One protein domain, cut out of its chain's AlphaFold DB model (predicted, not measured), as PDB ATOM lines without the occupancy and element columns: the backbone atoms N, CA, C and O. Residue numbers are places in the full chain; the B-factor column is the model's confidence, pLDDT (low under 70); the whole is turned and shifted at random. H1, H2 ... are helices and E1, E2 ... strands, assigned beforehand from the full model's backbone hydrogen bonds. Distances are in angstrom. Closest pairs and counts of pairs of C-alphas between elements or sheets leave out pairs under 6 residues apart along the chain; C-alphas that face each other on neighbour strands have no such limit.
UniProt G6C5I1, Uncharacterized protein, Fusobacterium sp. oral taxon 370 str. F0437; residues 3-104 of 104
ATOM      1  N   ILE A   3     256.454 194.487 187.439       96.31
ATOM      2  CA  ILE A   3     255.748 193.223 187.667       96.31
ATOM      3  C   ILE A   3     254.354 193.346 187.051       96.31
ATOM      4  O   ILE A   3     253.717 194.397 187.147       96.31
ATOM      5  N   SER A   4     253.913 192.297 186.361       96.94
ATOM      6  CA  SER A   4     252.644 192.275 185.636       96.94
ATOM      7  C   SER A   4     251.846 191.028 185.975       96.94
ATOM      8  O   SER A   4     252.371 189.919 185.921       96.94
ATOM      9  N   TYR A   5     250.566 191.233 186.253       97.38
ATOM     10  CA  TYR A   5     249.562 190.194 186.406       97.38
ATOM     11  C   TYR A   5     248.599 190.265 185.226       97.38
ATOM     12  O   TYR A   5     248.283 191.354 184.741       97.38
ATOM     13  N   GLN A   6     248.148 189.106 184.758       97.50
ATOM     14  CA  GLN A   6     247.188 189.007 183.668       97.50
ATOM     15  C   GLN A   6     246.005 188.151 184.090       97.50
ATOM     16  O   GLN A   6     246.176 187.119 184.740       97.50
ATOM     17  N   VAL A   7     244.815 188.580 183.686       97.38
ATOM     18  CA  VAL A   7     243.560 187.876 183.936       97.38
ATOM     19  C   VAL A   7     242.838 187.703 182.619       97.38
ATOM     20  O   VAL A   7     242.617 188.673 181.895       97.38
ATOM     21  N   LYS A   8     242.462 186.471 182.288       97.50
ATOM     22  CA  LYS A   8     241.696 186.219 181.071       97.50
ATOM     23  C   LYS A   8     240.267 186.698 181.254       97.50
ATOM     24  O   LYS A   8     239.629 186.369 182.245       97.50
ATOM     25  N   ASN A   9     239.765 187.443 180.275       97.25
ATOM     26  CA  ASN A   9     238.376 187.860 180.273       97.25
ATOM     27  C   ASN A   9     237.464 186.628 180.294       97.25
ATOM     28  O   ASN A   9     237.765 185.595 179.678       97.25
ATOM     29  N   LYS A  10     236.345 186.732 181.002       95.50
ATOM     30  CA  LYS A  10     235.442 185.613 181.225       95.50
ATOM     31  C   LYS A  10     234.800 185.189 179.909       95.50
ATOM     32  O   LYS A  10     234.227 185.997 179.177       95.50
ATOM     33  N   LYS A  11     234.913 183.900 179.589       94.75
ATOM     34  CA  LYS A  11     234.302 183.322 178.389       94.75
ATOM     35  C   LYS A  11     232.793 183.170 178.606       94.75
ATOM     36  O   LYS A  11     232.362 182.723 179.667       94.75
ATOM     37  N   LYS A  12     232.000 183.508 177.592       94.06
ATOM     38  CA  LYS A  12     230.552 183.260 177.528       94.06
ATOM     39  C   LYS A  12     230.252 182.176 176.490       94.06
ATOM     40  O   LYS A  12     231.146 181.734 175.770       94.06
ATOM     41  N   PHE A  13     228.993 181.735 176.418       91.50
ATOM     42  CA  PHE A  13     228.548 180.767 175.406       91.50
ATOM     43  C   PHE A  13     228.871 181.251 173.980       91.50
ATOM     44  O   PHE A  13     229.410 180.497 173.175       91.50
ATOM     45  N   LEU A  14     228.650 182.543 173.716       90.12
ATOM     46  CA  LEU A  14     229.094 183.237 172.510       90.12
ATOM     47  C   LEU A  14     230.128 184.302 172.898       90.12
ATOM     48  O   LEU A  14     229.785 185.348 173.444       90.12
ATOM     49  N   GLY A  15     231.406 184.027 172.631       93.00
ATOM     50  CA  GLY A  15     232.496 184.986 172.822       93.00
ATOM     51  C   GLY A  15     232.934 185.189 174.278       93.00
ATOM     52  O   GLY A  15     233.125 184.233 175.030       93.00
ATOM     53  N   TYR A  16     233.168 186.446 174.647       95.88
ATOM     54  CA  TYR A  16     233.678 186.871 175.952       95.88
ATOM     55  C   TYR A  16     232.745 187.910 176.568       95.88
ATOM     56  O   TYR A  16     231.919 188.502 175.873       95.88
ATOM     57  N   GLU A  17     232.879 188.145 177.870       95.81
ATOM     58  CA  GLU A  17     232.226 189.285 178.503       95.81
ATOM     59  C   GLU A  17     232.650 190.614 177.864       95.81
ATOM     60  O   GLU A  17     233.794 190.741 177.409       95.81
ATOM     61  N   PRO A  18     231.740 191.607 177.803       96.56
ATOM     62  CA  PRO A  18     232.116 192.959 177.420       96.56
ATOM     63  C   PRO A  18     233.296 193.444 178.261       96.56
ATOM     64  O   PRO A  18     233.390 193.137 179.449       96.56
ATOM     65  N   VAL A  19     234.201 194.191 177.634       97.94
ATOM     66  CA  VAL A  19     235.322 194.804 178.352       97.94
ATOM     67  C   VAL A  19     234.762 195.779 179.383       97.94
ATOM     68  O   VAL A  19     233.844 196.538 179.067       97.94
ATOM     69  N   LEU A  20     235.311 195.760 180.599       98.00
ATOM     70  CA  LEU A  20     234.923 196.702 181.646       98.00
ATOM     71  C   LEU A  20     235.023 198.145 181.141       98.00
ATOM     72  O   LEU A  20     236.006 198.526 180.499       98.00
ATOM     73  N   LYS A  21     234.005 198.940 181.471       98.38
ATOM     74  CA  LYS A  21     234.077 200.398 181.377       98.38
ATOM     75  C   LYS A  21     235.062 200.944 182.404       98.38
ATOM     76  O   LYS A  21     235.289 200.299 183.431       98.38
ATOM     77  N   VAL A  22     235.607 202.130 182.148       98.25
ATOM     78  CA  VAL A  22     236.522 202.792 183.088       98.25
ATOM     79  C   VAL A  22     235.865 202.980 184.455       98.25
ATOM     80  O   VAL A  22     236.431 202.547 185.453       98.25
ATOM     81  N   GLU A  23     234.640 203.504 184.508       97.62
ATOM     82  CA  GLU A  23     233.898 203.694 185.765       97.62
ATOM     83  C   GLU A  23     233.744 202.394 186.566       97.62
ATOM     84  O   GLU A  23     234.013 202.346 187.769       97.62
ATOM     85  N   ALA A  24     233.359 201.313 185.880       97.62
ATOM     86  CA  ALA A  24     233.180 200.010 186.504       97.62
ATOM     87  C   ALA A  24     234.497 199.498 187.097       97.62
ATOM     88  O   ALA A  24     234.487 198.929 188.182       97.62
ATOM     89  N   ALA A  25     235.621 199.726 186.412       97.19
ATOM     90  CA  ALA A  25     236.942 199.332 186.883       97.19
ATOM     91  C   ALA A  25     237.419 200.152 188.095       97.19
ATOM     92  O   ALA A  25     238.004 199.584 189.019       97.19
ATOM     93  N   LEU A  26     237.151 201.461 188.113       97.31
ATOM     94  CA  LEU A  26     237.488 202.343 189.236       97.31
ATOM     95  C   LEU A  26     236.615 202.064 190.473       97.31
ATOM     96  O   LEU A  26     237.077 202.227 191.597       97.31
ATOM     97  N   SER A  27     235.404 201.542 190.271       96.88
ATOM     98  CA  SER A  27     234.459 201.187 191.340       96.88
ATOM     99  C   SER A  27     234.620 199.757 191.886       96.88
ATOM    100  O   SER A  27     233.825 199.314 192.712       96.88
ATOM    101  N   LEU A  28     235.625 198.991 191.438       96.31
ATOM    102  CA  LEU A  28     235.827 197.598 191.882       96.31
ATOM    103  C   LEU A  28     236.277 197.466 193.338       96.31
ATOM    104  O   LEU A  28     236.236 196.369 193.906       96.31
ATOM    105  N   LEU A  29     236.792 198.548 193.916       95.12
ATOM    106  CA  LEU A  29     237.227 198.600 195.300       95.12
ATOM    107  C   LEU A  29     236.323 199.546 196.078       95.12
ATOM    108  O   LEU A  29     235.847 200.540 195.551       95.12
ATOM    109  N   ASP A  30     236.190 199.281 197.372       93.19
ATOM    110  CA  ASP A  30     235.588 200.202 198.339       93.19
ATOM    111  C   ASP A  30     236.555 201.364 198.666       93.19
ATOM    112  O   ASP A  30     237.043 201.502 199.789       93.19
ATOM    113  N   LYS A  31     236.982 202.086 197.621       93.75
ATOM    114  CA  LYS A  31     237.883 203.248 197.629       93.75
ATOM    115  C   LYS A  31     237.667 204.073 196.366       93.75
ATOM    116  O   LYS A  31     237.483 203.512 195.294       93.75
ATOM    117  N   GLU A  32     237.818 205.384 196.489       94.88
ATOM    118  CA  GLU A  32     237.837 206.294 195.347       94.88
ATOM    119  C   GLU A  32     239.152 206.141 194.569       94.88
ATOM    120  O   GLU A  32     240.231 206.509 195.046       94.88
ATOM    121  N   LEU A  33     239.069 205.509 193.397       97.19
ATOM    122  CA  LEU A  33     240.187 205.352 192.474       97.19
ATOM    123  C   LEU A  33     240.125 206.425 191.392       97.19
ATOM    124  O   LEU A  33     239.094 206.605 190.749       97.19
ATOM    125  N   ASN A  34     241.264 207.060 191.142       95.62
ATOM    126  CA  ASN A  34     241.436 208.099 190.133       95.62
ATOM    127  C   ASN A  34     242.381 207.639 189.023       95.62
ATOM    128  O   ASN A  34     243.198 206.734 189.226       95.62
ATOM    129  N   THR A  35     242.292 208.297 187.866       97.06
ATOM    130  CA  THR A  35     243.218 208.125 186.742       97.06
ATOM    131  C   THR A  35     244.154 209.326 186.613       97.06
ATOM    132  O   THR A  35     243.730 210.464 186.768       97.06
ATOM    133  N   TYR A  36     245.430 209.078 186.311       95.75
ATOM    134  CA  TYR A  36     246.490 210.107 186.318       95.75
ATOM    135  C   TYR A  36     247.216 210.268 184.977       95.75
ATOM    136  O   TYR A  36     248.263 210.901 184.898       95.75
ATOM    137  N   ASN A  37     246.712 209.639 183.919       95.62
ATOM    138  CA  ASN A  37     247.253 209.747 182.562       95.62
ATOM    139  C   ASN A  37     246.146 210.038 181.538       95.62
ATOM    140  O   ASN A  37     246.214 209.587 180.394       95.62
ATOM    141  N   THR A  38     245.111 210.750 181.981       94.75
ATOM    142  CA  THR A  38     243.885 211.037 181.222       94.75
ATOM    143  C   THR A  38     243.621 212.536 181.076       94.75
ATOM    144  O   THR A  38     242.484 212.949 180.859       94.75
ATOM    145  N   ASP A  39     244.660 213.361 181.216       91.38
ATOM    146  CA  ASP A  39     244.539 214.816 181.142       91.38
ATOM    147  C   ASP A  39     243.976 215.264 179.786       91.38
ATOM    148  O   ASP A  39     244.381 214.776 178.729       91.38
ATOM    149  N   GLY A  40     243.031 216.205 179.823       92.75
ATOM    150  CA  GLY A  40     242.389 216.759 178.626       92.75
ATOM    151  C   GLY A  40     241.310 215.875 177.991       92.75
ATOM    152  O   GLY A  40     240.757 216.263 176.963       92.75
ATOM    153  N   MET A  41     240.989 214.716 178.574       94.62
ATOM    154  CA  MET A  41     239.845 213.901 178.151       94.62
ATOM    155  C   MET A  41     238.544 214.427 178.767       94.62
ATOM    156  O   MET A  41     238.537 214.872 179.916       94.62
ATOM    157  N   ASP A  42     237.434 214.328 178.031       96.75
ATOM    158  CA  ASP A  42     236.111 214.512 178.627       96.75
ATOM    159  C   ASP A  42     235.839 213.384 179.631       96.75
ATOM    160  O   ASP A  42     236.049 212.201 179.344       96.75
ATOM    161  N   ILE A  43     235.395 213.757 180.832       94.69
ATOM    162  CA  ILE A  43     235.242 212.806 181.932       94.69
ATOM    163  C   ILE A  43     234.095 211.822 181.693       94.69
ATOM    164  O   ILE A  43     234.219 210.653 182.057       94.69
ATOM    165  N   ASN A  44     233.004 212.247 181.052       96.62
ATOM    166  CA  ASN A  44     231.878 211.360 180.775       96.62
ATOM    167  C   ASN A  44     232.263 210.346 179.701       96.62
ATOM    168  O   ASN A  44     232.016 209.149 179.864       96.62
ATOM    169  N   ASP A  45     232.928 210.811 178.643       96.88
ATOM    170  CA  ASP A  45     233.444 209.939 177.592       96.88
ATOM    171  C   ASP A  45     234.446 208.928 178.162       96.88
ATOM    172  O   ASP A  45     234.350 207.731 177.872       96.88
ATOM    173  N   LEU A  46     235.362 209.376 179.032       97.31
ATOM    174  CA  LEU A  46     236.310 208.504 179.723       97.31
ATOM    175  C   LEU A  46     235.584 207.417 180.519       97.31
ATOM    176  O   LEU A  46     235.810 206.231 180.276       97.31
ATOM    177  N   LEU A  47     234.696 207.807 181.434       97.50
ATOM    178  CA  LEU A  47     234.013 206.892 182.349       97.50
ATOM    179  C   LEU A  47     233.133 205.866 181.619       97.50
ATOM    180  O   LEU A  47     233.105 204.692 182.006       97.50
ATOM    181  N   LEU A  48     232.464 206.280 180.537       97.94
ATOM    182  CA  LEU A  48     231.569 205.424 179.753       97.94
ATOM    183  C   LEU A  48     232.297 204.510 178.762       97.94
ATOM    184  O   LEU A  48     231.716 203.504 178.329       97.94
ATOM    185  N   SER A  49     233.534 204.839 178.398       98.00
ATOM    186  CA  SER A  49     234.316 204.066 177.438       98.00
ATOM    187  C   SER A  49     234.859 202.755 178.032       98.00
ATOM    188  O   SER A  49     235.099 202.647 179.240       98.00
ATOM    189  N   PRO A  50     235.052 201.709 177.208       98.19
ATOM    190  CA  PRO A  50     235.704 200.481 177.645       98.19
ATOM    191  C   PRO A  50     237.212 200.688 177.842       98.19
ATOM    192  O   PRO A  50     237.860 201.388 177.065       98.19
ATOM    193  N   LEU A  51     237.809 199.967 178.798       97.75
ATOM    194  CA  LEU A  51     239.260 199.982 179.053       97.75
ATOM    195  C   LEU A  51     240.104 199.691 177.804       97.75
ATOM    196  O   LEU A  51     241.241 200.138 177.703       97.75
ATOM    197  N   SER A  52     239.550 198.946 176.846       97.81
ATOM    198  CA  SER A  52     240.198 198.610 175.579       97.81
ATOM    199  C   SER A  52     240.467 199.804 174.660       97.81
ATOM    200  O   SER A  52     241.184 199.636 173.674       97.81
ATOM    201  N   ASN A  53     239.880 200.972 174.937       97.62
ATOM    202  CA  ASN A  53     240.124 202.199 174.176       97.62
ATOM    203  C   ASN A  53     241.458 202.862 174.535       97.62
ATOM    204  O   ASN A  53     241.934 203.720 173.795       97.62
ATOM    205  N   TYR A  54     242.076 202.449 175.640       96.75
ATOM    206  CA  TYR A  54     243.317 203.023 176.138       96.75
ATOM    207  C   TYR A  54     244.424 201.979 176.134       96.75
ATOM    208  O   TYR A  54     244.201 200.795 176.389       96.75
ATOM    209  N   GLN A  55     245.656 202.429 175.900       95.56
ATOM    210  CA  GLN A  55     246.823 201.561 176.047       95.56
ATOM    211  C   GLN A  55     246.947 201.052 177.493       95.56
ATOM    212  O   GLN A  55     247.222 199.872 177.726       95.56
ATOM    213  N   CYS A  56     246.747 201.953 178.454       96.38
ATOM    214  CA  CYS A  56     246.578 201.679 179.874       96.38
ATOM    215  C   CYS A  56     246.059 202.932 180.588       96.38
ATOM    216  O   CYS A  56     246.317 204.051 180.145       96.38
ATOM    217  N   LEU A  57     245.411 202.739 181.729       98.06
ATOM    218  CA  LEU A  57     245.105 203.787 182.692       98.06
ATOM    219  C   LEU A  57     246.064 203.682 183.870       98.06
ATOM    220  O   LEU A  57     246.252 202.589 184.404       98.06
ATOM    221  N   LEU A  58     246.659 204.798 184.277       97.94
ATOM    222  CA  LEU A  58     247.420 204.906 185.514       97.94
ATOM    223  C   LEU A  58     246.437 205.185 186.646       97.94
ATOM    224  O   LEU A  58     245.868 206.268 186.695       97.94
ATOM    225  N   VAL A  59     246.238 204.209 187.524       98.12
ATOM    226  CA  VAL A  59     245.214 204.212 188.569       98.12
ATOM    227  C   VAL A  59     245.853 204.274 189.951       98.12
ATOM    228  O   VAL A  59     246.850 203.600 190.225       98.12
ATOM    229  N   GLY A  60     245.257 205.048 190.852       97.69
ATOM    230  CA  GLY A  60     245.692 205.159 192.241       97.69
ATOM    231  C   GLY A  60     244.653 205.850 193.115       97.69
ATOM    232  O   GLY A  60     243.572 206.196 192.649       97.69
ATOM    233  N   VAL A  61     244.988 206.031 194.389       97.62
ATOM    234  CA  VAL A  61     244.171 206.798 195.340       97.62
ATOM    235  C   VAL A  61     244.892 208.103 195.645       97.62
ATOM    236  O   VAL A  61     246.091 208.085 195.937       97.62
ATOM    237  N   GLU A  62     244.168 209.217 195.600       95.94
ATOM    238  CA  GLU A  62     244.741 210.539 195.846       95.94
ATOM    239  C   GLU A  62     245.373 210.602 197.244       95.94
ATOM    240  O   GLU A  62     244.837 210.054 198.206       95.94
ATOM    241  N   TYR A  63     246.560 211.207 197.345       93.94
ATOM    242  CA  TYR A  63     247.368 211.325 198.571       93.94
ATOM    243  C   TYR A  63     247.803 210.008 199.255       93.94
ATOM    244  O   TYR A  63     248.592 210.055 200.197       93.94
ATOM    245  N   GLU A  64     247.359 208.833 198.797       95.25
ATOM    246  CA  GLU A  64     247.767 207.527 199.342       95.25
ATOM    247  C   GLU A  64     248.698 206.747 198.401       95.25
ATOM    248  O   GLU A  64     249.568 205.995 198.855       95.25
ATOM    249  N   SER A  65     248.488 206.876 197.090       95.62
ATOM    250  CA  SER A  65     249.342 206.271 196.071       95.62
ATOM    251  C   SER A  65     250.590 207.117 195.845       95.62
ATOM    252  O   SER A  65     250.514 208.338 195.768       95.62
ATOM    253  N   ALA A  66     251.745 206.463 195.691       94.75
ATOM    254  CA  ALA A  66     252.959 207.167 195.278       94.75
ATOM    255  C   ALA A  66     252.933 207.387 193.763       94.75
ATOM    256  O   ALA A  66     252.917 208.516 193.289       94.75
ATOM    257  N   ARG A  67     252.890 206.288 193.001       93.06
ATOM    258  CA  ARG A  67     252.728 206.328 191.540       93.06
ATOM    259  C   ARG A  67     251.417 205.697 191.078       93.06
ATOM    260  O   ARG A  67     250.959 206.010 189.988       93.06
ATOM    261  N   GLY A  68     250.842 204.795 191.868       96.94
ATOM    262  CA  GLY A  68     249.755 203.933 191.422       96.94
ATOM    263  C   GLY A  68     250.246 202.717 190.631       96.94
ATOM    264  O   GLY A  68     251.410 202.305 190.706       96.94
ATOM    265  N   PHE A  69     249.332 202.125 189.875       98.12
ATOM    266  CA  PHE A  69     249.555 200.969 189.009       98.12
ATOM    267  C   PHE A  69     248.828 201.181 187.683       98.12
ATOM    268  O   PHE A  69     247.921 201.997 187.580       98.12
ATOM    269  N   GLU A  70     249.213 200.444 186.655       98.31
ATOM    270  CA  GLU A  70     248.553 200.522 185.359       98.31
ATOM    271  C   GLU A  70     247.545 199.392 185.182       98.31
ATOM    272  O   GLU A  70     247.860 198.225 185.433       98.31
ATOM    273  N   LEU A  71     246.359 199.750 184.704       98.31
ATOM    274  CA  LEU A  71     245.295 198.842 184.302       98.31
ATOM    275  C   LEU A  71     245.106 198.924 182.786       98.31
ATOM    276  O   LEU A  71     245.015 200.013 182.224       98.31
ATOM    277  N   SER A  72     245.048 197.788 182.101       98.25
ATOM    278  CA  SER A  72     244.859 197.748 180.649       98.25
ATOM    279  C   SER A  72     244.042 196.546 180.199       98.25
ATOM    280  O   SER A  72     243.805 195.611 180.968       98.25
ATOM    281  N   TYR A  73     243.635 196.554 178.930       98.50
ATOM    282  CA  TYR A  73     243.003 195.411 178.286       98.50
ATOM    283  C   TYR A  73     243.627 195.123 176.918       98.50
ATOM    284  O   TYR A  73     243.687 195.987 176.049       98.50
ATOM    285  N   ASP A  74     244.063 193.883 176.706       97.81
ATOM    286  CA  ASP A  74     244.585 193.406 175.428       97.81
ATOM    287  C   ASP A  74     243.455 192.781 174.597       97.81
ATOM    288  O   ASP A  74     242.993 191.664 174.856       97.81
ATOM    289  N   ASN A  75     243.033 193.490 173.550       96.56
ATOM    290  CA  ASN A  75     241.986 193.038 172.636       96.56
ATOM    291  C   ASN A  75     242.335 191.775 171.845       96.56
ATOM    292  O   ASN A  75     241.417 191.045 171.464       96.56
ATOM    293  N   LYS A  76     243.616 191.516 171.572       96.25
ATOM    294  CA  LYS A  76     244.056 190.343 170.810       96.25
ATOM    295  C   LYS A  76     243.977 189.096 171.679       96.25
ATOM    296  O   LYS A  76     243.407 188.092 171.262       96.25
ATOM    297  N   ASN A  77     244.500 189.184 172.899       96.81
ATOM    298  CA  ASN A  77     244.589 188.043 173.811       96.81
ATOM    299  C   ASN A  77     243.377 187.903 174.747       96.81
ATOM    300  O   ASN A  77     243.225 186.869 175.398       96.81
ATOM    301  N   LYS A  78     242.491 188.908 174.777       97.50
ATOM    302  CA  LYS A  78     241.314 188.985 175.657       97.50
ATOM    303  C   LYS A  78     241.708 188.882 177.132       97.50
ATOM    304  O   LYS A  78     241.124 188.100 177.880       97.50
ATOM    305  N   VAL A  79     242.730 189.640 177.533       98.06
ATOM    306  CA  VAL A  79     243.251 189.654 178.908       98.06
ATOM    307  C   VAL A  79     243.254 191.066 179.482       98.06
ATOM    308  O   VAL A  79     243.628 192.016 178.798       98.06
ATOM    309  N   TYR A  80     242.879 191.191 180.750       98.44
ATOM    310  CA  TYR A  80     243.165 192.367 181.560       98.44
ATOM    311  C   TYR A  80     244.608 192.299 182.058       98.44
ATOM    312  O   TYR A  80     245.091 191.227 182.430       98.44
ATOM    313  N   GLY A  81     245.292 193.438 182.071       98.25
ATOM    314  CA  GLY A  81     246.639 193.587 182.605       98.25
ATOM    315  C   GLY A  81     246.649 194.507 183.817       98.25
ATOM    316  O   GLY A  81     246.112 195.607 183.751       98.25
ATOM    317  N   VAL A  82     247.302 194.078 184.897       98.38
ATOM    318  CA  VAL A  82     247.618 194.915 186.064       98.38
ATOM    319  C   VAL A  82     249.134 194.983 186.195       98.38
ATOM    320  O   VAL A  82     249.790 193.957 186.377       98.38
ATOM    321  N   ARG A  83     249.717 196.174 186.065       98.19
ATOM    322  CA  ARG A  83     251.172 196.374 186.026       98.19
ATOM    323  C   ARG A  83     251.629 197.360 187.093       98.19
ATOM    324  O   ARG A  83     251.113 198.463 187.193       98.19
ATOM    325  N   ILE A  84     252.656 196.981 187.845       97.69
ATOM    326  CA  ILE A  84     253.256 197.791 188.909       97.69
ATOM    327  C   ILE A  84     254.721 198.045 188.542       97.69
ATOM    328  O   ILE A  84     255.463 197.109 188.227       97.69
ATOM    329  N   PHE A  85     255.152 199.307 188.568       94.88
ATOM    330  CA  PHE A  85     256.565 199.672 188.418       94.88
ATOM    331  C   PHE A  85     257.274 199.658 189.767       94.88
ATOM    332  O   PHE A  85     256.650 199.908 190.787       94.88
ATOM    333  N   THR A  86     258.581 199.395 189.773       90.94
ATOM    334  CA  THR A  86     259.408 199.469 190.987       90.94
ATOM    335  C   THR A  86     260.489 200.551 190.843       90.94
ATOM    336  O   THR A  86     261.134 200.587 189.786       90.94
ATOM    337  N   PRO A  87     260.752 201.363 191.884       91.88
ATOM    338  CA  PRO A  87     260.125 201.306 193.209       91.88
ATOM    339  C   PRO A  87     258.655 201.758 193.192       91.88
ATOM    340  O   PRO A  87     258.250 202.550 192.345       91.88
ATOM    341  N   SER A  88     257.865 201.218 194.118       94.38
ATOM    342  CA  SER A  88     256.458 201.568 194.351       94.38
ATOM    343  C   SER A  88     256.128 201.461 195.833       94.38
ATOM    344  O   SER A  88     256.827 200.784 196.592       94.38
ATOM    345  N   SER A  89     255.065 202.143 196.260       96.44
ATOM    346  CA  SER A  89     254.644 202.111 197.657       96.44
ATOM    347  C   SER A  89     253.964 200.784 198.011       96.44
ATOM    348  O   SER A  89     253.361 200.121 197.164       96.44
ATOM    349  N   ARG A  90     253.970 200.420 199.302       96.56
ATOM    350  CA  ARG A  90     253.154 199.303 199.818       96.56
ATOM    351  C   ARG A  90     251.676 199.474 199.447       96.56
ATOM    352  O   ARG A  90     250.990 198.481 199.215       96.56
ATOM    353  N   LYS A  91     251.183 200.716 199.394       96.62
ATOM    354  CA  LYS A  91     249.800 201.010 199.023       96.62
ATOM    355  C   LYS A  91     249.511 200.643 197.573       96.62
ATOM    356  O   LYS A  91     248.537 199.935 197.334       96.62
ATOM    357  N   ASP A  92     250.376 201.048 196.646       97.31
ATOM    358  CA  ASP A  92     250.235 200.736 195.218       97.31
ATOM    359  C   ASP A  92     250.205 199.218 194.993       97.31
ATOM    360  O   ASP A  92     249.349 198.711 194.271       97.31
ATOM    361  N   TRP A  93     251.069 198.480 195.701       97.31
ATOM    362  CA  TRP A  93     251.059 197.014 195.711       97.31
ATOM    363  C   TRP A  93     249.726 196.429 196.180       97.31
ATOM    364  O   TRP A  93     249.160 195.564 195.514       97.31
ATOM    365  N   LEU A  94     249.209 196.899 197.318       97.25
ATOM    366  CA  LEU A  94     247.945 196.408 197.869       97.25
ATOM    367  C   LEU A  94     246.758 196.718 196.950       97.25
ATOM    368  O   LEU A  94     245.895 195.861 196.776       97.25
ATOM    369  N   LEU A  95     246.703 197.915 196.362       97.50
ATOM    370  CA  LEU A  95     245.631 198.306 195.444       97.50
ATOM    371  C   LEU A  95     245.652 197.460 194.170       97.50
ATOM    372  O   LEU A  95     244.629 196.882 193.811       97.50
ATOM    373  N   ALA A  96     246.819 197.308 193.545       97.50
ATOM    374  CA  ALA A  96     246.973 196.512 192.335       97.50
ATOM    375  C   ALA A  96     246.599 195.037 192.548       97.50
ATOM    376  O   ALA A  96     245.868 194.463 191.744       97.50
ATOM    377  N   LEU A  97     247.040 194.423 193.652       97.50
ATOM    378  CA  LEU A  97     246.688 193.036 193.977       97.50
ATOM    379  C   LEU A  97     245.193 192.867 194.272       97.50
ATOM    380  O   LEU A  97     244.608 191.846 193.910       97.50
ATOM    381  N   ARG A  98     244.557 193.863 194.903       97.75
ATOM    382  CA  ARG A  98     243.105 193.858 195.125       97.75
ATOM    383  C   ARG A  98     242.338 193.990 193.813       97.75
ATOM    384  O   ARG A  98     241.429 193.200 193.603       97.75
ATOM    385  N   ILE A  99     242.732 194.904 192.923       97.56
ATOM    386  CA  ILE A  99     242.137 195.024 191.582       97.56
ATOM    387  C   ILE A  99     242.289 193.726 190.803       97.56
ATOM    388  O   ILE A  99     241.301 193.214 190.290       97.56
ATOM    389  N   TYR A 100     243.500 193.165 190.767       97.44
ATOM    390  CA  TYR A 100     243.767 191.879 190.130       97.44
ATOM    391  C   TYR A 100     242.813 190.795 190.644       97.44
ATOM    392  O   TYR A 100     242.211 190.084 189.844       97.44
ATOM    393  N   LYS A 101     242.621 190.707 191.965       97.06
ATOM    394  CA  LYS A 101     241.697 189.748 192.573       97.06
ATOM    395  C   LYS A 101     240.229 190.033 192.235       97.06
ATOM    396  O   LYS A 101     239.485 189.081 192.065       97.06
ATOM    397  N   SER A 102     239.813 191.298 192.149       96.44
ATOM    398  CA  SER A 102     238.425 191.672 191.830       96.44
ATOM    399  C   SER A 102     238.035 191.387 190.377       96.44
ATOM    400  O   SER A 102     236.858 191.175 190.108       96.44
ATOM    401  N   ILE A 103     238.996 191.404 189.446       93.88
ATOM    402  CA  ILE A 103     238.745 191.110 188.023       93.88
ATOM    403  C   ILE A 103     239.019 189.652 187.633       93.88
ATOM    404  O   ILE A 103     238.677 189.281 186.512       93.88
ATOM    405  N   SER A 104     239.656 188.870 188.518       84.12
ATOM    406  CA  SER A 104     239.930 187.426 188.355       84.12
ATOM    407  C   SER A 104     238.684 186.577 188.551       84.12
ATOM    408  O   SER A 104     238.482 185.662 187.723       84.12
TER     409      SER A 104
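This is residues 3 to 104 of the 104 residues of an uncharacterized protein of Fusobacterium sp. oral taxon 370 str. F0437 (UniProt G6C5I1). A strongly twisted sheet of four antiparallel strands has one long helix, H3, packed along one face, while two short helices, H1 and H2, and long loops gather towards the E2 edge, with H1 only grazing the sheet and H2 lying beyond it. The long loop of residues 9 to 21 reaches far out at one end, around Phe 13, and the link between E2 and E3 reaches the opposite end at Tyr 63. The printed part has 102 residues with three named helices and four named strands in the order E1 H1 H2 E2 E3 E4 H3, and the sheet's order is E1 - E4 - E3 - E2. The class is mixed, helices and strands, with 48 residues, under half of those printed, in named elements. The whole is compact, with a radius of gyration of the C-alphas of 13.2 A and spans of 42 by 30 by 24 A.

Strand E1 is residues 3 to 8, 17.0 A from first to last C-alpha, and begins at C-alpha 3 at (255.748, 193.223, 187.667). Helix H1 is residues 22 to 26, 6.2 A long. Helix H2 is residues 43 to 48, 8.5 A long, and its C-alpha 43 is at (235.242, 212.806, 181.932). Strand E2 is residues 57 to 60, 9.7 A long. Strand E3 is residues 69 to 74, 16.3 A long. Strand E4, the longest strand by residues, is residues 79 to 85, 19.2 A long. Helix H3, the longest helix by residues, is residues 90 to 103, 20.3 A long, and ends at C-alpha 103 at (238.745, 191.110, 188.023).

E1 is an edge strand and the antiparallel neighbour of E4, at 167 degrees between their directions; N 5 and O 82 are 2.8 A apart, within hydrogen-bond range. E4 and E3 form a hairpin at 154 degrees, with N 72 and O 81 within hydrogen-bond range at 2.9 A. E3 and E2, the other edge strand, form a hairpin at 148 degrees, with N 59 and O 69 within hydrogen-bond range at 2.8 A. E2, E3 and E4 make a meander, each strand the antiparallel neighbour of the one before. Residues 34 to 35 pair antiparallel with residues 59 to 60 of E2. H3 is on the sheet, and the two make two layers, a helix on one face of a sheet. Its height over the sheet is 8.2 A; it lies over E4 and E3 and runs along the strands, at 14 degrees to E3 on the local plane. The closest C-alphas of H3 and E4 are those of Tyr 100 and Val 82, 6.4 A apart. H1 only grazes the sheet, with its residues 22 to 26. H1 and H2 touch, their closest C-alphas being those of Glu 23 and Leu 47, 4.7 A apart. H2 is not on the sheet and is apart from H3. H1 and H3 are only just apart, with a closest distance of 8.2 A. In H1, H2 and H3 every O i to N i+4 pair is within hydrogen-bond range.

The two C-alphas farthest apart are those of Phe 13 and Tyr 63, at 42.7 A. The C-alphas of Ile 3 and Ser 104, the first and last printed, are 16.9 A apart. The links E1 to H1 and H1 to H2 are long, with 13 and 16 residues. The printed part has no cut. Its mean pLDDT is 96.3, and no printed residue is under 70.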